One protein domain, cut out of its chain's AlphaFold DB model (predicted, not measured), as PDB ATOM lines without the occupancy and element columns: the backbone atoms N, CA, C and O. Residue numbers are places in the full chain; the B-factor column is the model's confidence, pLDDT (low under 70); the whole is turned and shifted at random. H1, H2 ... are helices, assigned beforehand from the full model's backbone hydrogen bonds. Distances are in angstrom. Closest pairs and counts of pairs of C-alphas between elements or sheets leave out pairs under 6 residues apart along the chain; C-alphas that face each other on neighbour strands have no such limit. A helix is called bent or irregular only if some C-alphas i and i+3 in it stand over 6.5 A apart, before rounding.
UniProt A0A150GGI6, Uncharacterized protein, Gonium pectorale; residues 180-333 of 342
ATOM      1  N   SER A 180     -41.362   7.431  -0.692       60.16
ATOM      2  CA  SER A 180     -41.445   8.206  -1.937       60.16
ATOM      3  C   SER A 180     -40.143   8.159  -2.744       60.16
ATOM      4  O   SER A 180     -40.196   7.979  -3.960       60.16
ATOM      5  N   SER A 181     -38.982   8.226  -2.085       65.50
ATOM      6  CA  SER A 181     -37.673   8.081  -2.738       65.50
ATOM      7  C   SER A 181     -37.507   6.706  -3.394       65.50
ATOM      8  O   SER A 181     -37.028   6.610  -4.525       65.50
ATOM      9  N   HIS A 182     -37.950   5.641  -2.719       73.19
ATOM     10  CA  HIS A 182     -37.888   4.281  -3.252       73.19
ATOM     11  C   HIS A 182     -38.744   4.119  -4.517       73.19
ATOM     12  O   HIS A 182     -38.283   3.570  -5.515       73.19
ATOM     13  N   LEU A 183     -39.971   4.651  -4.516       72.19
ATOM     14  CA  LEU A 183     -40.865   4.581  -5.678       72.19
ATOM     15  C   LEU A 183     -40.312   5.341  -6.890       72.19
ATOM     16  O   LEU A 183     -40.407   4.856  -8.017       72.19
ATOM     17  N   VAL A 184     -39.710   6.514  -6.671       73.50
ATOM     18  CA  VAL A 184     -39.059   7.287  -7.743       73.50
ATOM     19  C   VAL A 184     -37.885   6.503  -8.330       73.50
ATOM     20  O   VAL A 184     -37.738   6.417  -9.550       73.50
ATOM     21  N   GLN A 185     -37.076   5.884  -7.479       75.06
ATOM     22  CA  GLN A 185     -35.937   5.082  -7.903       75.06
ATOM     23  C   GLN A 185     -36.362   3.835  -8.692       75.06
ATOM     24  O   GLN A 185     -35.774   3.526  -9.732       75.06
ATOM     25  N   GLU A 186     -37.402   3.137  -8.239       77.38
ATOM     26  CA  GLU A 186     -37.986   2.009  -8.964       77.38
ATOM     27  C   GLU A 186     -38.558   2.426 -10.318       77.38
ATOM     28  O   GLU A 186     -38.403   1.690 -11.292       77.38
ATOM     29  N   PHE A 187     -39.177   3.606 -10.402       77.50
ATOM     30  CA  PHE A 187     -39.692   4.146 -11.655       77.50
ATOM     31  C   PHE A 187     -38.567   4.456 -12.648       77.50
ATOM     32  O   PHE A 187     -38.628   4.024 -13.800       77.50
ATOM     33  N   VAL A 188     -37.518   5.160 -12.210       79.06
ATOM     34  CA  VAL A 188     -36.358   5.479 -13.059       79.06
ATOM     35  C   VAL A 188     -35.676   4.196 -13.538       79.06
ATOM     36  O   VAL A 188     -35.367   4.074 -14.723       79.06
ATOM     37  N   SER A 189     -35.514   3.217 -12.645       83.00
ATOM     38  CA  SER A 189     -34.971   1.899 -12.982       83.00
ATOM     39  C   SER A 189     -35.844   1.168 -14.007       83.00
ATOM     40  O   SER A 189     -35.353   0.766 -15.060       83.00
ATOM     41  N   ALA A 190     -37.156   1.066 -13.768       79.56
ATOM     42  CA  ALA A 190     -38.089   0.403 -14.679       79.56
ATOM     43  C   ALA A 190     -38.115   1.065 -16.063       79.56
ATOM     44  O   ALA A 190     -38.127   0.367 -17.077       79.56
ATOM     45  N   ARG A 191     -38.060   2.400 -16.115       81.50
ATOM     46  CA  ARG A 191     -37.957   3.159 -17.365       81.50
ATOM     47  C   ARG A 191     -36.648   2.861 -18.093       81.50
ATOM     48  O   ARG A 191     -36.685   2.611 -19.292       81.50
ATOM     49  N   GLY A 192     -35.516   2.851 -17.390       81.75
ATOM     50  CA  GLY A 192     -34.214   2.515 -17.975       81.75
ATOM     51  C   GLY A 192     -34.185   1.102 -18.564       81.75
ATOM     52  O   GLY A 192     -33.771   0.914 -19.707       81.75
ATOM     53  N   VAL A 193     -34.712   0.120 -17.827       84.81
ATOM     54  CA  VAL A 193     -34.828  -1.266 -18.304       84.81
ATOM     55  C   VAL A 193     -35.760  -1.357 -19.513       84.81
ATOM     56  O   VAL A 193     -35.435  -2.044 -20.479       84.81
ATOM     57  N   LEU A 194     -36.889  -0.641 -19.504       84.00
ATOM     58  CA  LEU A 194     -37.815  -0.618 -20.635       84.00
ATOM     59  C   LEU A 194     -37.168  -0.019 -21.891       84.00
ATOM     60  O   LEU A 194     -37.322  -0.585 -22.968       84.00
ATOM     61  N   VAL A 195     -36.403   1.074 -21.765       84.12
ATOM     62  CA  VAL A 195     -35.635   1.657 -22.883       84.12
ATOM     63  C   VAL A 195     -34.676   0.623 -23.466       84.12
ATOM     64  O   VAL A 195     -34.704   0.367 -24.670       84.12
ATOM     65  N   GLN A 196     -33.869  -0.015 -22.616       85.50
ATOM     66  CA  GLN A 196     -32.895  -1.011 -23.056       85.50
ATOM     67  C   GLN A 196     -33.572  -2.206 -23.737       85.50
ATOM     68  O   GLN A 196     -33.091  -2.705 -24.760       85.50
ATOM     69  N   LEU A 197     -34.710  -2.647 -23.194       85.44
ATOM     70  CA  LEU A 197     -35.497  -3.735 -23.754       85.44
ATOM     71  C   LEU A 197     -36.087  -3.357 -25.114       85.44
ATOM     72  O   LEU A 197     -36.011  -4.162 -26.030       85.44
ATOM     73  N   MET A 198     -36.625  -2.146 -25.275       84.94
ATOM     74  CA  MET A 198     -37.173  -1.670 -26.551       84.94
ATOM     75  C   MET A 198     -36.091  -1.524 -27.627       84.94
ATOM     76  O   MET A 198     -36.323  -1.907 -28.771       84.94
ATOM     77  N   LEU A 199     -34.895  -1.044 -27.273       84.56
ATOM     78  CA  LEU A 199     -33.748  -1.000 -28.190       84.56
ATOM     79  C   LEU A 199     -33.321  -2.408 -28.627       84.56
ATOM     80  O   LEU A 199     -33.138  -2.670 -29.816       84.56
ATOM     81  N   SER A 200     -33.214  -3.332 -27.670       84.56
ATOM     82  CA  SER A 200     -32.852  -4.729 -27.945       84.56
ATOM     83  C   SER A 200     -33.928  -5.436 -28.774       84.56
ATOM     84  O   SER A 200     -33.610  -6.171 -29.703       84.56
ATOM     85  N   ALA A 201     -35.201  -5.170 -28.477       84.94
ATOM     86  CA  ALA A 201     -36.350  -5.655 -29.229       84.94
ATOM     87  C   ALA A 201     -36.315  -5.158 -30.672       84.94
ATOM     88  O   ALA A 201     -36.482  -5.949 -31.592       84.94
ATOM     89  N   PHE A 202     -36.055  -3.867 -30.876       84.56
ATOM     90  CA  PHE A 202     -35.934  -3.283 -32.205       84.56
ATOM     91  C   PHE A 202     -34.812  -3.951 -33.012       84.56
ATOM     92  O   PHE A 202     -35.041  -4.369 -34.145       84.56
ATOM     93  N   ALA A 203     -33.627  -4.128 -32.422       85.94
ATOM     94  CA  ALA A 203     -32.519  -4.823 -33.079       85.94
ATOM     95  C   ALA A 203     -32.865  -6.289 -33.402       85.94
ATOM     96  O   ALA A 203     -32.622  -6.756 -34.514       85.94
ATOM     97  N   PHE A 204     -33.480  -7.002 -32.455       86.50
ATOM     98  CA  PHE A 204     -33.903  -8.388 -32.635       86.50
ATOM     99  C   PHE A 204     -34.944  -8.538 -33.753       86.50
ATOM    100  O   PHE A 204     -34.760  -9.365 -34.644       86.50
ATOM    101  N   LEU A 205     -35.993  -7.712 -33.757       84.69
ATOM    102  CA  LEU A 205     -37.070  -7.747 -34.756       84.69
ATOM    103  C   LEU A 205     -36.582  -7.420 -36.176       84.69
ATOM    104  O   LEU A 205     -37.188  -7.878 -37.143       84.69
ATOM    105  N   ASN A 206     -35.473  -6.685 -36.307       85.75
ATOM    106  CA  ASN A 206     -34.835  -6.372 -37.588       85.75
ATOM    107  C   ASN A 206     -33.711  -7.353 -37.988       85.75
ATOM    108  O   ASN A 206     -33.097  -7.186 -39.043       85.75
ATOM    109  N   SER A 207     -33.434  -8.379 -37.177       89.69
ATOM    110  CA  SER A 207     -32.390  -9.369 -37.465       89.69
ATOM    111  C   SER A 207     -32.726 -10.267 -38.666       89.69
ATOM    112  O   SER A 207     -33.893 -10.477 -39.008       89.69
ATOM    113  N   ASP A 208     -31.699 -10.856 -39.289       91.38
ATOM    114  CA  ASP A 208     -31.878 -11.830 -40.376       91.38
ATOM    115  C   ASP A 208     -32.682 -13.057 -39.916       91.38
ATOM    116  O   ASP A 208     -33.589 -13.499 -40.618       91.38
ATOM    117  N   SER A 209     -32.442 -13.544 -38.695       88.12
ATOM    118  CA  SER A 209     -33.189 -14.668 -38.117       88.12
ATOM    119  C   SER A 209     -34.688 -14.372 -37.997       88.12
ATOM    120  O   SER A 209     -35.512 -15.239 -38.287       88.12
ATOM    121  N   MET A 210     -35.061 -13.142 -37.625       86.56
ATOM    122  CA  MET A 210     -36.468 -12.727 -37.612       86.56
ATOM    123  C   MET A 210     -37.046 -12.591 -39.021       86.56
ATOM    124  O   MET A 210     -38.211 -12.919 -39.242       86.56
ATOM    125  N   ARG A 211     -36.244 -12.173 -40.005       88.12
ATOM    126  CA  ARG A 211     -36.670 -12.142 -41.409       88.12
ATOM    127  C   ARG A 211     -36.998 -13.543 -41.924       88.12
ATOM    128  O   ARG A 211     -38.057 -13.726 -42.524       88.12
ATOM    129  N   ASP A 212     -36.146 -14.521 -41.630       88.50
ATOM    130  CA  ASP A 212     -36.368 -15.927 -41.980       88.50
ATOM    131  C   ASP A 212     -37.592 -16.497 -41.254       88.50
ATOM    132  O   ASP A 212     -38.417 -17.194 -41.851       88.50
ATOM    133  N   PHE A 213     -37.762 -16.147 -39.978       87.38
ATOM    134  CA  PHE A 213     -38.952 -16.487 -39.203       87.38
ATOM    135  C   PHE A 213     -40.235 -15.946 -39.855       87.38
ATOM    136  O   PHE A 213     -41.198 -16.690 -40.052       87.38
ATOM    137  N   TYR A 214     -40.248 -14.678 -40.277       86.06
ATOM    138  CA  TYR A 214     -41.387 -14.096 -40.986       86.06
ATOM    139  C   TYR A 214     -41.621 -14.712 -42.366       86.06
ATOM    140  O   TYR A 214     -42.775 -14.860 -42.770       86.06
ATOM    141  N   ALA A 215     -40.562 -15.090 -43.084       87.69
ATOM    142  CA  ALA A 215     -40.690 -15.780 -44.363       87.69
ATOM    143  C   ALA A 215     -41.416 -17.126 -44.198       87.69
ATOM    144  O   ALA A 215     -42.303 -17.450 -44.987       87.69
ATOM    145  N   LYS A 216     -41.122 -17.866 -43.120       87.31
ATOM    146  CA  LYS A 216     -41.828 -19.110 -42.769       87.31
ATOM    147  C   LYS A 216     -43.304 -18.871 -42.422       87.31
ATOM    148  O   LYS A 216     -44.162 -19.658 -42.817       87.31
ATOM    149  N   LEU A 217     -43.619 -17.757 -41.758       84.00
ATOM    150  CA  LEU A 217     -44.999 -17.362 -41.438       84.00
ATOM    151  C   LEU A 217     -45.805 -16.847 -42.640       84.00
ATOM    152  O   LEU A 217     -47.032 -16.789 -42.558       84.00
ATOM    153  N   ALA A 218     -45.160 -16.494 -43.755       85.19
ATOM    154  CA  ALA A 218     -45.816 -15.841 -44.889       85.19
ATOM    155  C   ALA A 218     -47.007 -16.642 -45.438       85.19
ATOM    156  O   ALA A 218     -48.048 -16.067 -45.741       85.19
ATOM    157  N   ARG A 219     -46.892 -17.975 -45.511       84.31
ATOM    158  CA  ARG A 219     -47.986 -18.846 -45.980       84.31
ATOM    159  C   ARG A 219     -49.206 -18.806 -45.062       84.31
ATOM    160  O   ARG A 219     -50.329 -18.797 -45.551       84.31
ATOM    161  N   VAL A 220     -48.988 -18.758 -43.748       83.56
ATOM    162  CA  VAL A 220     -50.070 -18.667 -42.759       83.56
ATOM    163  C   VAL A 220     -50.727 -17.288 -42.816       83.56
ATOM    164  O   VAL A 220     -51.949 -17.200 -42.796       83.56
ATOM    165  N   ALA A 221     -49.928 -16.226 -42.960       81.25
ATOM    166  CA  ALA A 221     -50.435 -14.863 -43.108       81.25
ATOM    167  C   ALA A 221     -51.318 -14.707 -44.359       81.25
ATOM    168  O   ALA A 221     -52.434 -14.217 -44.247       81.25
ATOM    169  N   MET A 222     -50.877 -15.214 -45.519       84.25
ATOM    170  CA  MET A 222     -51.682 -15.171 -46.750       84.25
ATOM    171  C   MET A 222     -53.026 -15.892 -46.594       84.25
ATOM    172  O   MET A 222     -54.053 -15.379 -47.026       84.25
ATOM    173  N   LEU A 223     -53.043 -17.061 -45.942       84.00
ATOM    174  CA  LEU A 223     -54.292 -17.782 -45.680       84.00
ATOM    175  C   LEU A 223     -55.228 -17.003 -44.758       84.00
ATOM    176  O   LEU A 223     -56.436 -17.010 -44.986       84.00
ATOM    177  N   TYR A 224     -54.686 -16.352 -43.728       81.62
ATOM    178  CA  TYR A 224     -55.470 -15.515 -42.827       81.62
ATOM    179  C   TYR A 224     -56.087 -14.319 -43.565       81.62
ATOM    180  O   TYR A 224     -57.287 -14.079 -43.434       81.62
ATOM    181  N   ASP A 225     -55.306 -13.635 -44.402       82.25
ATOM    182  CA  ASP A 225     -55.773 -12.488 -45.186       82.25
ATOM    183  C   ASP A 225     -56.888 -12.892 -46.170       82.25
ATOM    184  O   ASP A 225     -57.910 -12.214 -46.287       82.25
ATOM    185  N   GLU A 226     -56.756 -14.048 -46.828       85.81
ATOM    186  CA  GLU A 226     -57.784 -14.589 -47.727       85.81
ATOM    187  C   GLU A 226     -59.091 -14.955 -47.013       85.81
ATOM    188  O   GLU A 226     -60.129 -15.101 -47.659       85.81
ATOM    189  N   MET A 227     -59.071 -15.154 -45.692       81.38
ATOM    190  CA  MET A 227     -60.237 -15.646 -44.968       81.38
ATOM    191  C   MET A 227     -61.294 -14.590 -44.699       81.38
ATOM    192  O   MET A 227     -62.436 -14.985 -44.466       81.38
ATOM    193  N   HIS A 228     -60.965 -13.297 -44.683       80.25
ATOM    194  CA  HIS A 228     -61.864 -12.258 -44.167       80.25
ATOM    195  C   HIS A 228     -63.263 -12.297 -44.807       80.25
ATOM    196  O   HIS A 228     -64.265 -12.325 -44.078       80.25
ATOM    197  N   ASP A 229     -63.327 -12.474 -46.126       85.56
ATOM    198  CA  ASP A 229     -64.569 -12.444 -46.908       85.56
ATOM    199  C   ASP A 229     -65.201 -13.826 -47.153       85.56
ATOM    200  O   ASP A 229     -66.258 -13.939 -47.776       85.56
ATOM    201  N   LEU A 230     -64.596 -14.907 -46.646       85.56
ATOM    202  CA  LEU A 230     -65.091 -16.258 -46.909       85.56
ATOM    203  C   LEU A 230     -66.335 -16.610 -46.065       85.56
ATOM    204  O   LEU A 230     -66.433 -16.239 -44.887       85.56
ATOM    205  N   PRO A 231     -67.266 -17.422 -46.605       90.19
ATOM    206  CA  PRO A 231     -68.336 -18.033 -45.823       90.19
ATOM    207  C   PRO A 231     -67.791 -18.904 -44.681       90.19
ATOM    208  O   PRO A 231     -66.723 -19.510 -44.795       90.19
ATOM    209  N   VAL A 232     -68.562 -19.054 -43.597       83.94
ATOM    210  CA  VAL A 232     -68.153 -19.779 -42.371       83.94
ATOM    211  C   VAL A 232     -67.607 -21.185 -42.653       83.94
ATOM    212  O   VAL A 232     -66.603 -21.589 -42.068       83.94
ATOM    213  N   VAL A 233     -68.229 -21.931 -43.571       84.94
ATOM    214  CA  VAL A 233     -67.791 -23.291 -43.933       84.94
ATOM    215  C   VAL A 233     -66.392 -23.283 -44.560       84.94
ATOM    216  O   VAL A 233     -65.557 -24.125 -44.233       84.94
ATOM    217  N   GLN A 234     -66.098 -22.302 -45.416       84.44
ATOM    218  CA  GLN A 234     -64.783 -22.158 -46.040       84.44
ATOM    219  C   GLN A 234     -63.743 -21.635 -45.043       84.44
ATOM    220  O   GLN A 234     -62.626 -22.146 -45.021       84.44
ATOM    221  N   LYS A 235     -64.127 -20.716 -44.144       82.75
ATOM    222  CA  LYS A 235     -63.282 -20.280 -43.017       82.75
ATOM    223  C   LYS A 235     -62.840 -21.463 -42.158       82.75
ATOM    224  O   LYS A 235     -61.662 -21.569 -41.849       82.75
ATOM    225  N   ARG A 236     -63.740 -22.405 -41.840       83.56
ATOM    226  CA  ARG A 236     -63.376 -23.630 -41.103       83.56
ATOM    227  C   ARG A 236     -62.326 -24.461 -41.837       83.56
ATOM    228  O   ARG A 236     -61.353 -24.882 -41.217       83.56
ATOM    229  N   LYS A 237     -62.483 -24.655 -43.151       84.94
ATOM    230  CA  LYS A 237     -61.489 -25.370 -43.965       84.94
ATOM    231  C   LYS A 237     -60.127 -24.662 -43.937       84.94
ATOM    232  O   LYS A 237     -59.110 -25.323 -43.752       84.94
ATOM    233  N   ARG A 238     -60.106 -23.332 -44.057       83.19
ATOM    234  CA  ARG A 238     -58.874 -22.533 -43.967       83.19
ATOM    235  C   ARG A 238     -58.240 -22.568 -42.571       83.19
ATOM    236  O   ARG A 238     -57.025 -22.684 -42.472       83.19
ATOM    237  N   CYS A 239     -59.031 -22.594 -41.494       82.81
ATOM    238  CA  CYS A 239     -58.514 -22.824 -40.140       82.81
ATOM    239  C   CYS A 239     -57.819 -24.186 -40.001       82.81
ATOM    240  O   CYS A 239     -56.779 -24.270 -39.352       82.81
ATOM    241  N   MET A 240     -58.365 -25.248 -40.607       83.56
ATOM    242  CA  MET A 240     -57.705 -26.561 -40.607       83.56
ATOM    243  C   MET A 240     -56.365 -26.521 -41.352       83.56
ATOM    244  O   MET A 240     -55.383 -27.078 -40.870       83.56
ATOM    245  N   GLU A 241     -56.311 -25.830 -42.491       86.81
ATOM    246  CA  GLU A 241     -55.083 -25.644 -43.273       86.81
ATOM    247  C   GLU A 241     -54.020 -24.854 -42.492       86.81
ATOM    248  O   GLU A 241     -52.870 -25.282 -42.405       86.81
ATOM    249  N   MET A 242     -54.410 -23.758 -41.836       82.00
ATOM    250  CA  MET A 242     -53.516 -23.002 -40.952       82.00
ATOM    251  C   MET A 242     -53.031 -23.839 -39.763       82.00
ATOM    252  O   MET A 242     -51.861 -23.752 -39.401       82.00
ATOM    253  N   SER A 243     -53.893 -24.675 -39.175       81.19
ATOM    254  CA  SER A 243     -53.513 -25.589 -38.088       81.19
ATOM    255  C   SER A 243     -52.480 -26.625 -38.549       81.19
ATOM    256  O   SER A 243     -51.498 -26.875 -37.850       81.19
ATOM    257  N   TYR A 244     -52.643 -27.178 -39.754       86.75
ATOM    258  CA  TYR A 244     -51.659 -28.083 -40.347       86.75
ATOM    259  C   TYR A 244     -50.303 -27.396 -40.562       86.75
ATOM    260  O   TYR A 244     -49.283 -27.912 -40.109       86.75
ATOM    261  N   LEU A 245     -50.292 -26.203 -41.169       86.56
ATOM    262  CA  LEU A 245     -49.064 -25.425 -41.377       86.56
ATOM    263  C   LEU A 245     -48.400 -25.029 -40.057       86.56
ATOM    264  O   LEU A 245     -47.180 -25.088 -39.938       86.56
ATOM    265  N   ARG A 246     -49.190 -24.662 -39.042       83.75
ATOM    266  CA  ARG A 246     -48.683 -24.420 -37.688       83.75
ATOM    267  C   ARG A 246     -47.977 -25.662 -37.160       83.75
ATOM    268  O   ARG A 246     -46.862 -25.544 -36.673       83.75
ATOM    269  N   ASN A 247     -48.606 -26.832 -37.251       85.69
ATOM    270  CA  ASN A 247     -47.993 -28.067 -36.776       85.69
ATOM    271  C   ASN A 247     -46.683 -28.347 -37.517       85.69
ATOM    272  O   ASN A 247     -45.699 -28.660 -36.863       85.69
ATOM    273  N   GLU A 248     -46.632 -28.168 -38.839       89.38
ATOM    274  CA  GLU A 248     -45.399 -28.296 -39.628       89.38
ATOM    275  C   GLU A 248     -44.291 -27.359 -39.111       89.38
ATOM    276  O   GLU A 248     -43.185 -27.811 -38.822       89.38
ATOM    277  N   LEU A 249     -44.609 -26.080 -38.884       88.12
ATOM    278  CA  LEU A 249     -43.673 -25.096 -38.330       88.12
ATOM    279  C   LEU A 249     -43.212 -25.441 -36.906       88.12
ATOM    280  O   LEU A 249     -42.059 -25.208 -36.561       88.12
ATOM    281  N   MET A 250     -44.081 -26.025 -36.081       85.62
ATOM    282  CA  MET A 250     -43.735 -26.438 -34.716       85.62
ATOM    283  C   MET A 250     -42.759 -27.625 -34.666       85.62
ATOM    284  O   MET A 250     -42.159 -27.856 -33.619       85.62
ATOM    285  N   HIS A 251     -42.567 -28.360 -35.768       89.81
ATOM    286  CA  HIS A 251     -41.519 -29.385 -35.864       89.81
ATOM    287  C   HIS A 251     -40.145 -28.799 -36.224       89.81
ATOM    288  O   HIS A 251     -39.141 -29.502 -36.119       89.81
ATOM    289  N   ASP A 252     -40.075 -27.528 -36.630       90.12
ATOM    290  CA  ASP A 252     -38.817 -26.836 -36.891       90.12
ATOM    291  C   ASP A 252     -38.240 -26.263 -35.573       90.12
ATOM    292  O   ASP A 252     -38.810 -25.333 -34.981       90.12
ATOM    293  N   PRO A 253     -37.092 -26.778 -35.089       88.50
ATOM    294  CA  PRO A 253     -36.494 -26.319 -33.837       88.50
ATOM    295  C   PRO A 253     -36.038 -24.854 -33.902       88.50
ATOM    296  O   PRO A 253     -36.139 -24.134 -32.912       88.50
ATOM    297  N   GLY A 254     -35.591 -24.375 -35.067       88.62
ATOM    298  CA  GLY A 254     -35.190 -22.977 -35.232       88.62
ATOM    299  C   GLY A 254     -36.391 -22.034 -35.182       88.62
ATOM    300  O   GLY A 254     -36.316 -20.949 -34.608       88.62
ATOM    301  N   PHE A 255     -37.528 -22.462 -35.735       88.06
ATOM    302  CA  PHE A 255     -38.777 -21.708 -35.640       88.06
ATOM    303  C   PHE A 255     -39.280 -21.627 -34.193       88.06
ATOM    304  O   PHE A 255     -39.586 -20.537 -33.710       88.06
ATOM    305  N   THR A 256     -39.333 -22.760 -33.488       85.94
ATOM    306  CA  THR A 256     -39.826 -22.817 -32.101       85.94
ATOM    307  C   THR A 256     -38.951 -22.029 -31.128       85.94
ATOM    308  O   THR A 256     -39.486 -21.340 -30.262       85.94
ATOM    309  N   GLN A 257     -37.627 -22.041 -31.306       87.75
ATOM    310  CA  GLN A 257     -36.710 -21.226 -30.507       87.75
ATOM    311  C   GLN A 257     -36.985 -19.722 -30.671       87.75
ATOM    312  O   GLN A 257     -37.086 -18.993 -29.684       87.75
ATOM    313  N   ILE A 258     -37.143 -19.250 -31.913       85.81
ATOM    314  CA  ILE A 258     -37.441 -17.837 -32.184       85.81
ATOM    315  C   ILE A 258     -38.837 -17.473 -31.667       85.81
ATOM    316  O   ILE A 258     -39.002 -16.427 -31.043       85.81
ATOM    317  N   LEU A 259     -39.827 -18.350 -31.856       83.88
ATOM    318  CA  LEU A 259     -41.179 -18.177 -31.323       83.88
ATOM    319  C   LEU A 259     -41.159 -17.975 -29.799       83.88
ATOM    320  O   LEU A 259     -41.747 -17.015 -29.303       83.88
ATOM    321  N   GLN A 260     -40.435 -18.820 -29.062       83.69
ATOM    322  CA  GLN A 260     -40.271 -18.682 -27.611       83.69
ATOM    323  C   GLN A 260     -39.613 -17.351 -27.230       83.69
ATOM    324  O   GLN A 260     -40.083 -16.680 -26.309       83.69
ATOM    325  N   ALA A 261     -38.570 -16.934 -27.955       81.81
ATOM    326  CA  ALA A 261     -37.907 -15.653 -27.723       81.81
ATOM    327  C   ALA A 261     -38.860 -14.464 -27.940       81.81
ATOM    328  O   ALA A 261     -38.891 -13.542 -27.123       81.81
ATOM    329  N   VAL A 262     -39.688 -14.503 -28.989       80.44
ATOM    330  CA  VAL A 262     -40.697 -13.467 -29.252       80.44
ATOM    331  C   VAL A 262     -41.776 -13.455 -28.162       80.44
ATOM    332  O   VAL A 262     -42.127 -12.382 -27.668       80.44
ATOM    333  N   CYS A 263     -42.272 -14.620 -27.730       79.88
ATOM    334  CA  CYS A 263     -43.248 -14.718 -26.639       79.88
ATOM    335  C   CYS A 263     -42.680 -14.180 -25.314       79.88
ATOM    336  O   CYS A 263     -43.366 -13.432 -24.614       79.88
ATOM    337  N   ALA A 264     -41.428 -14.495 -24.977       80.19
ATOM    338  CA  ALA A 264     -40.761 -13.959 -23.789       80.19
ATOM    339  C   ALA A 264     -40.583 -12.434 -23.881       80.19
ATOM    340  O   ALA A 264     -40.890 -11.705 -22.934       80.19
ATOM    341  N   LEU A 265     -40.158 -11.936 -25.046       81.75
ATOM    342  CA  LEU A 265     -40.008 -10.507 -25.296       81.75
ATOM    343  C   LEU A 265     -41.337  -9.758 -25.127       81.75
ATOM    344  O   LEU A 265     -41.373  -8.718 -24.468       81.75
ATOM    345  N   ARG A 266     -42.430 -10.311 -25.666       81.38
ATOM    346  CA  ARG A 266     -43.793  -9.791 -25.500       81.38
ATOM    347  C   ARG A 266     -44.162  -9.646 -24.029       81.38
ATOM    348  O   ARG A 266     -44.579  -8.569 -23.606       81.38
ATOM    349  N   HIS A 267     -43.969 -10.707 -23.248       81.00
ATOM    350  CA  HIS A 267     -44.274 -10.709 -21.817       81.00
ATOM    351  C   HIS A 267     -43.465  -9.651 -21.061       81.00
ATOM    352  O   HIS A 267     -44.028  -8.916 -20.246       81.00
ATOM    353  N   HIS A 268     -42.169  -9.527 -21.348       81.62
ATOM    354  CA  HIS A 268     -41.312  -8.535 -20.699       81.62
ATOM    355  C   HIS A 268     -41.697  -7.100 -21.067       81.62
ATOM    356  O   HIS A 268     -41.826  -6.264 -20.170       81.62
ATOM    357  N   LEU A 269     -41.936  -6.818 -22.352       79.69
ATOM    358  CA  LEU A 269     -42.362  -5.493 -22.808       79.69
ATOM    359  C   LEU A 269     -43.710  -5.104 -22.202       79.69
ATOM    360  O   LEU A 269     -43.833  -4.002 -21.681       79.69
ATOM    361  N   HIS A 270     -44.687  -6.013 -22.202       80.94
ATOM    362  CA  HIS A 270     -46.005  -5.781 -21.613       80.94
ATOM    363  C   HIS A 270     -45.945  -5.580 -20.088       80.94
ATOM    364  O   HIS A 270     -46.600  -4.698 -19.533       80.94
ATOM    365  N   SER A 271     -45.149  -6.385 -19.378       82.31
ATOM    366  CA  SER A 271     -45.002  -6.270 -17.922       82.31
ATOM    367  C   SER A 271     -44.336  -4.949 -17.518       82.31
ATOM    368  O   SER A 271     -44.823  -4.239 -16.633       82.31
ATOM    369  N   LEU A 272     -43.253  -4.570 -18.206       80.50
ATOM    370  CA  LEU A 272     -42.528  -3.332 -17.926       80.50
ATOM    371  C   LEU A 272     -43.290  -2.088 -18.388       80.50
ATOM    372  O   LEU A 272     -43.301  -1.100 -17.654       80.50
ATOM    373  N   SER A 273     -43.973  -2.133 -19.538       79.19
ATOM    374  CA  SER A 273     -44.836  -1.035 -19.995       79.19
ATOM    375  C   SER A 273     -45.943  -0.764 -18.981       79.19
ATOM    376  O   SER A 273     -46.144   0.383 -18.582       79.19
ATOM    377  N   ARG A 274     -46.585  -1.825 -18.467       77.94
ATOM    378  CA  ARG A 274     -47.577  -1.734 -17.394       77.94
ATOM    379  C   ARG A 274     -46.980  -1.130 -16.129       77.94
ATOM    380  O   ARG A 274     -47.583  -0.225 -15.564       77.94
ATOM    381  N   LYS A 275     -45.803  -1.587 -15.686       79.94
ATOM    382  CA  LYS A 275     -45.149  -1.042 -14.484       79.94
ATOM    383  C   LYS A 275     -44.875   0.458 -14.633       79.94
ATOM    384  O   LYS A 275     -45.202   1.226 -13.735       79.94
ATOM    385  N   VAL A 276     -44.343   0.885 -15.778       77.00
ATOM    386  CA  VAL A 276     -44.053   2.301 -16.058       77.00
ATOM    387  C   VAL A 276     -45.337   3.135 -16.132       77.00
ATOM    388  O   VAL A 276     -45.380   4.223 -15.561       77.00
ATOM    389  N   LEU A 277     -46.393   2.636 -16.781       73.69
ATOM    390  CA  LEU A 277     -47.674   3.341 -16.884       73.69
ATOM    391  C   LEU A 277     -48.397   3.445 -15.542       73.69
ATOM    392  O   LEU A 277     -48.826   4.537 -15.183       73.69
ATOM    393  N   VAL A 278     -48.470   2.359 -14.771       73.25
ATOM    394  CA  VAL A 278     -49.112   2.354 -13.447       73.25
ATOM    395  C   VAL A 278     -48.404   3.308 -12.487       73.25
ATOM    396  O   VAL A 278     -49.048   4.038 -11.737       73.25
ATOM    397  N   MET A 279     -47.071   3.361 -12.528       71.38
ATOM    398  CA  MET A 279     -46.309   4.286 -11.686       71.38
ATOM    399  C   MET A 279     -46.483   5.757 -12.099       71.38
ATOM    400  O   MET A 279     -46.307   6.640 -11.260       71.38
ATOM    401  N   ASN A 280     -46.854   6.022 -13.356       68.06
ATOM    402  CA  ASN A 280     -47.024   7.375 -13.883       68.06
ATOM    403  C   ASN A 280     -48.480   7.882 -13.816       68.06
ATOM    404  O   ASN A 280     -48.701   9.059 -13.556       68.06
ATOM    405  N   GLN A 281     -49.473   7.010 -14.013       65.75
ATOM    406  CA  GLN A 281     -50.896   7.380 -14.076       65.75
ATOM    407  C   GLN A 281     -51.760   6.802 -12.954       65.75
ATOM    408  O   GLN A 281     -52.938   7.131 -12.860       65.75
ATOM    409  N   GLY A 282     -51.189   5.968 -12.084       60.56
ATOM    410  CA  GLY A 282     -51.944   5.248 -11.065       60.56
ATOM    411  C   GLY A 282     -52.466   3.889 -11.557       60.56
ATOM    412  O   GLY A 282     -52.174   3.463 -12.676       60.56
ATOM    413  N   PRO A 283     -53.208   3.161 -10.704       58.22
ATOM    414  CA  PRO A 283     -53.626   1.777 -10.953       58.22
ATOM    415  C   PRO A 283     -54.549   1.602 -12.169       58.22
ATOM    416  O   PRO A 283     -54.675   0.482 -12.660       58.22
ATOM    417  N   ASP A 284     -55.133   2.690 -12.676       54.72
ATOM    418  CA  ASP A 284     -56.056   2.695 -13.815       54.72
ATOM    419  C   ASP A 284     -55.355   2.695 -15.187       54.72
ATOM    420  O   ASP A 284     -56.013   2.676 -16.227       54.72
ATOM    421  N   GLY A 285     -54.014   2.694 -15.220       58.22
ATOM    422  CA  GLY A 285     -53.247   2.592 -16.460       58.22
ATOM    423  C   GLY A 285     -53.548   1.291 -17.212       58.22
ATOM    424  O   GLY A 285     -53.206   0.200 -16.746       58.22
ATOM    425  N   ILE A 286     -54.166   1.405 -18.391       57.50
ATOM    426  CA  ILE A 286     -54.504   0.255 -19.237       57.50
ATOM    427  C   ILE A 286     -53.200  -0.414 -19.705       57.50
ATOM    428  O   ILE A 286     -52.334   0.265 -20.262       57.50
ATOM    429  N   PRO A 287     -53.021  -1.728 -19.484       59.50
ATOM    430  CA  PRO A 287     -51.834  -2.433 -19.939       59.50
ATOM    431  C   PRO A 287     -51.803  -2.504 -21.471       59.50
ATOM    432  O   PRO A 287     -52.823  -2.752 -22.111       59.50
ATOM    433  N   ILE A 288     -50.620  -2.288 -22.049       63.28
ATOM    434  CA  ILE A 288     -50.435  -2.229 -23.502       63.28
ATOM    435  C   ILE A 288     -49.509  -3.346 -23.930       63.28
ATOM    436  O   ILE A 288     -48.368  -3.451 -23.468       63.28
ATOM    437  N   ASP A 289     -49.996  -4.145 -24.868       67.69
ATOM    438  CA  ASP A 289     -49.183  -5.101 -25.590       67.69
ATOM    439  C   ASP A 289     -48.418  -4.379 -26.694       67.69
ATOM    440  O   ASP A 289     -48.926  -4.181 -27.790       67.69
ATOM    441  N   LEU A 290     -47.192  -3.965 -26.384       65.06
ATOM    442  CA  LEU A 290     -46.331  -3.227 -27.306       65.06
ATOM    443  C   LEU A 290     -45.875  -4.030 -28.524       65.06
ATOM    444  O   LEU A 290     -45.150  -3.467 -29.326       65.06
ATOM    445  N   LEU A 291     -46.187  -5.324 -28.650       66.06
ATOM    446  CA  LEU A 291     -45.873  -6.106 -29.855       66.06
ATOM    447  C   LEU A 291     -47.122  -6.432 -30.674       66.06
ATOM    448  O   LEU A 291     -47.038  -6.534 -31.898       66.06
ATOM    449  N   LEU A 292     -48.273  -6.583 -30.017       66.12
ATOM    450  CA  LEU A 292     -49.571  -6.797 -30.668       66.12
ATOM    451  C   LEU A 292     -50.418  -5.520 -30.773       66.12
ATOM    452  O   LEU A 292     -51.562  -5.572 -31.215       66.12
ATOM    453  N   GLY A 293     -49.869  -4.376 -30.384       67.06
ATOM    454  CA  GLY A 293     -50.516  -3.075 -30.397       67.06
ATOM    455  C   GLY A 293     -49.482  -1.952 -30.390       67.06
ATOM    456  O   GLY A 293     -48.306  -2.160 -30.093       67.06
ATOM    457  N   SER A 294     -49.920  -0.755 -30.764       69.06
ATOM    458  CA  SER A 294     -49.084   0.442 -30.741       69.06
ATOM    459  C   SER A 294     -48.817   0.900 -29.307       69.06
ATOM    460  O   SER A 294     -49.668   0.777 -28.423       69.06
ATOM    461  N   MET A 295     -47.657   1.511 -29.086       75.44
ATOM    462  CA  MET A 295     -47.375   2.269 -27.868       75.44
ATOM    463  C   MET A 295     -48.453   3.340 -27.650       75.44
ATOM    464  O   MET A 295     -48.755   4.092 -28.576       75.44
ATOM    465  N   SER A 296     -49.038   3.436 -26.447       73.75
ATOM    466  CA  SER A 296     -50.025   4.498 -26.204       73.75
ATOM    467  C   SER A 296     -49.383   5.870 -26.265       73.75
ATOM    468  O   SER A 296     -48.181   6.032 -26.041       73.75
ATOM    469  N   THR A 297     -50.221   6.879 -26.485       74.94
ATOM    470  CA  THR A 297     -49.850   8.292 -26.463       74.94
ATOM    471  C   THR A 297     -49.052   8.657 -25.214       74.94
ATOM    472  O   THR A 297     -48.081   9.411 -25.289       74.94
ATOM    473  N   GLU A 298     -49.423   8.113 -24.060       73.44
ATOM    474  CA  GLU A 298     -48.839   8.473 -22.773       73.44
ATOM    475  C   GLU A 298     -47.493   7.796 -22.562       73.44
ATOM    476  O   GLU A 298     -46.534   8.465 -22.171       73.44
ATOM    477  N   LEU A 299     -47.370   6.517 -22.922       75.88
ATOM    478  CA  LEU A 299     -46.071   5.853 -22.924       75.88
ATOM    479  C   LEU A 299     -45.137   6.482 -23.967       75.88
ATOM    480  O   LEU A 299     -43.976   6.750 -23.666       75.88
ATOM    481  N   PHE A 300     -45.652   6.843 -25.145       81.00
ATOM    482  CA  PHE A 300     -44.900   7.576 -26.163       81.00
ATOM    483  C   PHE A 300     -44.363   8.897 -25.605       81.00
ATOM    484  O   PHE A 300     -43.192   9.215 -25.787       81.00
ATOM    485  N   HIS A 301     -45.168   9.658 -24.863       80.31
ATOM    486  CA  HIS A 301     -44.721  10.919 -24.265       80.31
ATOM    487  C   HIS A 301     -43.614  10.737 -23.224       80.31
ATOM    488  O   HIS A 301     -42.731  11.591 -23.125       80.31
ATOM    489  N   VAL A 302     -43.642   9.634 -22.476       78.75
ATOM    490  CA  VAL A 302     -42.599   9.281 -21.502       78.75
ATOM    491  C   VAL A 302     -41.313   8.842 -22.197       78.75
ATOM    492  O   VAL A 302     -40.216   9.144 -21.724       78.75
ATOM    493  N   MET A 303     -41.435   8.125 -23.311       81.44
ATOM    494  CA  MET A 303     -40.311   7.437 -23.942       81.44
ATOM    495  C   MET A 303     -39.651   8.248 -25.064       81.44
ATOM    496  O   MET A 303     -38.447   8.118 -25.261       81.44
ATOM    497  N   LYS A 304     -40.374   9.152 -25.740       82.56
ATOM    498  CA  LYS A 304     -39.853   9.952 -26.870       82.56
ATOM    499  C   LYS A 304     -38.663  10.850 -26.536       82.56
ATOM    500  O   LYS A 304     -37.978  11.323 -27.429       82.56
ATOM    501  N   THR A 305     -38.446  11.145 -25.255       80.69
ATOM    502  CA  THR A 305     -37.314  11.968 -24.804       80.69
ATOM    503  C   THR A 305     -36.025  11.168 -24.634       80.69
ATOM    504  O   THR A 305     -34.968  11.770 -24.477       80.69
ATOM    505  N   VAL A 306     -36.108   9.834 -24.633       82.94
ATOM    506  CA  VAL A 306     -34.986   8.926 -24.340       82.94
ATOM    507  C   VAL A 306     -34.759   7.871 -25.418       82.94
ATOM    508  O   VAL A 306     -33.669   7.311 -25.491       82.94
ATOM    509  N   LEU A 307     -35.760   7.583 -26.249       84.19
ATOM    510  CA  LEU A 307     -35.632   6.655 -27.366       84.19
ATOM    511  C   LEU A 307     -35.260   7.387 -28.664       84.19
ATOM    512  O   LEU A 307     -35.736   8.500 -28.894       84.19
ATOM    513  N   PRO A 308     -34.471   6.749 -29.548       87.56
ATOM    514  CA  PRO A 308     -34.303   7.211 -30.919       87.56
ATOM    515  C   PRO A 308     -35.650   7.286 -31.649       87.56
ATOM    516  O   PRO A 308     -36.511   6.420 -31.461       87.56
ATOM    517  N   GLN A 309     -35.801   8.282 -32.527       84.88
ATOM    518  CA  GLN A 309     -37.045   8.528 -33.266       84.88
ATOM    519  C   GLN A 309     -37.512   7.292 -34.050       84.88
ATOM    520  O   GLN A 309     -38.681   6.941 -33.993       84.88
ATOM    521  N   GLU A 310     -36.588   6.573 -34.686       85.81
ATOM    522  CA  GLU A 310     -36.866   5.354 -35.460       85.81
ATOM    523  C   GLU A 310     -37.527   4.252 -34.617       85.81
ATOM    524  O   GLU A 310     -38.433   3.558 -35.076       85.81
ATOM    525  N   VAL A 311     -37.111   4.113 -33.355       83.44
ATOM    526  CA  VAL A 311     -37.673   3.128 -32.421       83.44
ATOM    527  C   VAL A 311     -39.050   3.579 -31.944       83.44
ATOM    528  O   VAL A 311     -39.971   2.767 -31.850       83.44
ATOM    529  N   CYS A 312     -39.217   4.878 -31.688       81.75
ATOM    530  CA  CYS A 312     -40.521   5.463 -31.387       81.75
ATOM    531  C   CYS A 312     -41.514   5.286 -32.538       81.75
ATOM    532  O   CYS A 312     -42.659   4.922 -32.283       81.75
ATOM    533  N   ASP A 313     -41.081   5.497 -33.779       83.19
ATOM    534  CA  ASP A 313     -41.914   5.328 -34.967       83.19
ATOM    535  C   ASP A 313     -42.269   3.856 -35.185       83.19
ATOM    536  O   ASP A 313     -43.423   3.536 -35.470       83.19
ATOM    537  N   PHE A 314     -41.316   2.944 -34.966       80.94
ATOM    538  CA  PHE A 314     -41.551   1.506 -35.073       80.94
ATOM    539  C   PHE A 314     -42.619   1.017 -34.083       80.94
ATOM    540  O   PHE A 314     -43.611   0.414 -34.491       80.94
ATOM    541  N   PHE A 315     -42.463   1.307 -32.788       77.44
ATOM    542  CA  PHE A 315     -43.431   0.877 -31.770       77.44
ATOM    543  C   PHE A 315     -44.709   1.732 -31.742       77.44
ATOM    544  O   PHE A 315     -45.718   1.300 -31.186       77.44
ATOM    545  N   GLY A 316     -44.682   2.941 -32.306       72.62
ATOM    546  CA  GLY A 316     -45.823   3.855 -32.356       72.62
ATOM    547  C   GLY A 316     -46.739   3.636 -33.560       72.62
ATOM    548  O   GLY A 316     -47.952   3.634 -33.395       72.62
ATOM    549  N   ASN A 317     -46.171   3.429 -34.752       67.19
ATOM    550  CA  ASN A 317     -46.915   3.460 -36.017       67.19
ATOM    551  C   ASN A 317     -46.875   2.139 -36.794       67.19
ATOM    552  O   ASN A 317     -47.759   1.889 -37.611       67.19
ATOM    553  N   CYS A 318     -45.865   1.293 -36.575       61.38
ATOM    554  CA  CYS A 318     -45.681   0.063 -37.355       61.38
ATOM    555  C   CYS A 318     -46.325  -1.174 -36.706       61.38
ATOM    556  O   CYS A 318     -46.148  -2.289 -37.205       61.38
ATOM    557  N   LEU A 319     -47.069  -0.987 -35.609       63.94
ATOM    558  CA  LEU A 319     -47.757  -2.045 -34.876       63.94
ATOM    559  C   LEU A 319     -49.276  -1.822 -34.820       63.94
ATOM    560  O   LEU A 319     -49.712  -0.676 -34.731       63.94
ATOM    561  N   PRO A 320     -50.088  -2.896 -34.821       58.03
ATOM    562  CA  PRO A 320     -49.690  -4.307 -34.791       58.03
ATOM    563  C   PRO A 320     -49.023  -4.757 -36.088       58.03
ATOM    564  O   PRO A 320     -49.531  -4.488 -37.173       58.03
ATOM    565  N   HIS A 321     -47.901  -5.477 -35.992       59.12
ATOM    566  CA  HIS A 321     -47.324  -6.096 -37.178       59.12
ATOM    567  C   HIS A 321     -48.271  -7.240 -37.574       59.12
ATOM    568  O   HIS A 321     -48.394  -8.197 -36.803       59.12
ATOM    569  N   PRO A 322     -48.908  -7.224 -38.761       56.41
ATOM    570  CA  PRO A 322     -49.866  -8.270 -39.152       56.41
ATOM    571  C   PRO A 322     -49.256  -9.681 -39.099       56.41
ATOM    572  O   PRO A 322     -49.923 -10.668 -38.812       56.41
ATOM    573  N   ARG A 323     -47.931  -9.763 -39.271       56.22
ATOM    574  CA  ARG A 323     -47.134 -10.993 -39.187       56.22
ATOM    575  C   ARG A 323     -46.955 -11.523 -37.759       56.22
ATOM    576  O   ARG A 323     -46.723 -12.714 -37.600       56.22
ATOM    577  N   LEU A 324     -47.071 -10.674 -36.733       59.88
ATOM    578  CA  LEU A 324     -47.054 -11.068 -35.317       59.88
ATOM    579  C   LEU A 324     -48.455 -11.432 -34.801       59.88
ATOM    580  O   LEU A 324     -48.557 -12.204 -33.855       59.88
ATOM    581  N   ALA A 325     -49.537 -10.983 -35.449       59.38
ATOM    582  CA  ALA A 325     -50.892 -11.467 -35.153       59.38
ATOM    583  C   ALA A 325     -51.030 -12.985 -35.407       59.38
ATOM    584  O   ALA A 325     -51.782 -13.673 -34.721       59.38
ATOM    585  N   VAL A 326     -50.219 -13.543 -36.314       57.75
ATOM    586  CA  VAL A 326     -50.100 -14.994 -36.534       57.75
ATOM    587  C   VAL A 326     -49.517 -15.728 -35.311       57.75
ATOM    588  O   VAL A 326     -49.803 -16.906 -35.113       57.75
ATOM    589  N   LEU A 327     -48.773 -15.050 -34.428       57.03
ATOM    590  CA  LEU A 327     -48.330 -15.635 -33.153       57.03
ATOM    591  C   LEU A 327     -49.503 -15.907 -32.217       57.03
ATOM    592  O   LEU A 327     -49.497 -16.913 -31.519       57.03
ATOM    593  N   VAL A 328     -50.547 -15.071 -32.261       57.31
ATOM    594  CA  VAL A 328     -51.791 -15.322 -31.520       57.31
ATOM    595  C   VAL A 328     -52.451 -16.611 -32.024       57.31
ATOM    596  O   VAL A 328     -52.955 -17.398 -31.228       57.31
ATOM    597  N   PHE A 329     -52.361 -16.896 -33.326       54.59
ATOM    598  CA  PHE A 329     -52.759 -18.188 -33.897       54.59
ATOM    599  C   PHE A 329     -51.863 -19.348 -33.431       54.59
ATOM    600  O   PHE A 329     -52.360 -20.424 -33.090       54.59
ATOM    601  N   ALA A 330     -50.544 -19.144 -33.401       54.78
ATOM    602  CA  ALA A 330     -49.586 -20.159 -32.970       54.78
ATOM    603  C   ALA A 330     -49.715 -20.510 -31.475       54.78
ATOM    604  O   ALA A 330     -49.480 -21.662 -31.105       54.78
ATOM    605  N   GLU A 331     -50.108 -19.555 -30.635       53.50
ATOM    606  CA  GLU A 331     -50.184 -19.697 -29.178       53.50
ATOM    607  C   GLU A 331     -51.602 -20.065 -28.690       53.50
ATOM    608  O   GLU A 331     -51.723 -20.874 -27.772       53.50
ATOM    609  N   PHE A 332     -52.681 -19.571 -29.325       50.31
ATOM    610  CA  PHE A 332     -54.031 -19.595 -28.722       50.31
ATOM    611  C   PHE A 332     -55.139 -20.310 -29.505       50.31
ATOM    612  O   PHE A 332     -56.251 -20.421 -28.990       50.31
ATOM    613  N   THR A 333     -54.891 -20.844 -30.705       48.41
ATOM    614  CA  THR A 333     -55.908 -21.653 -31.406       48.41
ATOM    615  C   THR A 333     -55.540 -23.132 -31.433       48.41
ATOM    616  O   THR A 333     -54.956 -23.629 -32.394       48.41
TER     617      THR A 333
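What this domain is: This is residues 180 to 333 of the 342 residues of an uncharacterized protein of Gonium pectorale (UniProt A0A150GGI6). Two long helices, H1 and H4, run side by side in opposite ways, and at one end the hairpin of H2b and H3 makes a corner with H4, so that the body is L-shaped. A small hairpin, H5 and H6, packs across the two long helices, H5 on H4 and H6 on H1, and H7 crosses H2b inside the angle of the L. The printed part has 154 residues with seven named helices, H1 to H7 in chain order, and no named strand; the class is all helix. It is only just compact, close to loose, with a radius of gyration of the C-alphas of 17.8 A, and elongated, spanning 58 by 32 by 25 A.

How they stand to each other: H4, residues 253 to 281, is the hub, touching 4 other helices. H1, residues 180 to 205, touches it at a shallow tilt of 31 degrees, opposite ways, closest at the C-alphas of Leu 194 and Leu 272, 6.1 A apart. H2, residues 208 to 227, was assigned as one helix by its hydrogen bonds but is bent: C-alphas 216 and 219 are 6.9 A apart, and its arms H2a, residues 208 to 216, and H2b, residues 219 to 227, stand at 48 degrees. H2a touches residues 255 to 258 of H4, with the C-alphas of Phe 213 and Phe 255 closest at 6.3 A. H2b forms a helical hairpin with H3, residues 232 to 250, at 11 degrees; the C-alphas of Val 220 and Met 242 come closest, 5.8 A. H3 and H4 only just touch, with 3 pairs of C-alphas within 8 A, and only at the corner, closest at Met 250 and Thr 256, 5.9 A between C-alphas. H5, residues 297 to 303, touches residues 273 to 277 of H4, about perpendicular at 82 degrees, its closest C-alphas being Leu 277 and Leu 299, 6.7 A. H6, residues 309 to 317, touches residues 198 to 202 of H1, closest at the C-alphas of Phe 202 and Val 311, 6.6 A. H5 and H6, a hairpin, only just touch, with 3 pairs of C-alphas within 8 A. H7, residues 322 to 332, touches H2b about perpendicular at 86 degrees, closest at the C-alphas of Ala 221 and Arg 323, 6.4 A. H6 and H7 are apart. Every O i to N i+4 pair is within hydrogen-bond range in H1, H2a, H2b, H3, H4, H5 and H6; H7 has 3 of 7, and 5 of 8 O i to N i+3 pairs.

Where its parts are: H4 is 41.6 A long from C-alpha 253 at (-36.494, -26.319, -33.837) to C-alpha 281 at (-50.896, 7.380, -14.076). H1 measures 36.8 A and H3 26.4 A between first and last C-alphas. H7 ends with C-alpha 332 at (-54.031, -19.595, -28.722).

The domain as a whole: The C-alphas farthest apart, those of Ser 181 and Val 233, are 59.9 A apart. The printed part has no cut. The link from H4 to H5, residues 282 to 296, is long; the other links are tight. The mean pLDDT of the printed part is 77.8, with residues 180 to 181, 280 to 294 and 317 to 333 under 70.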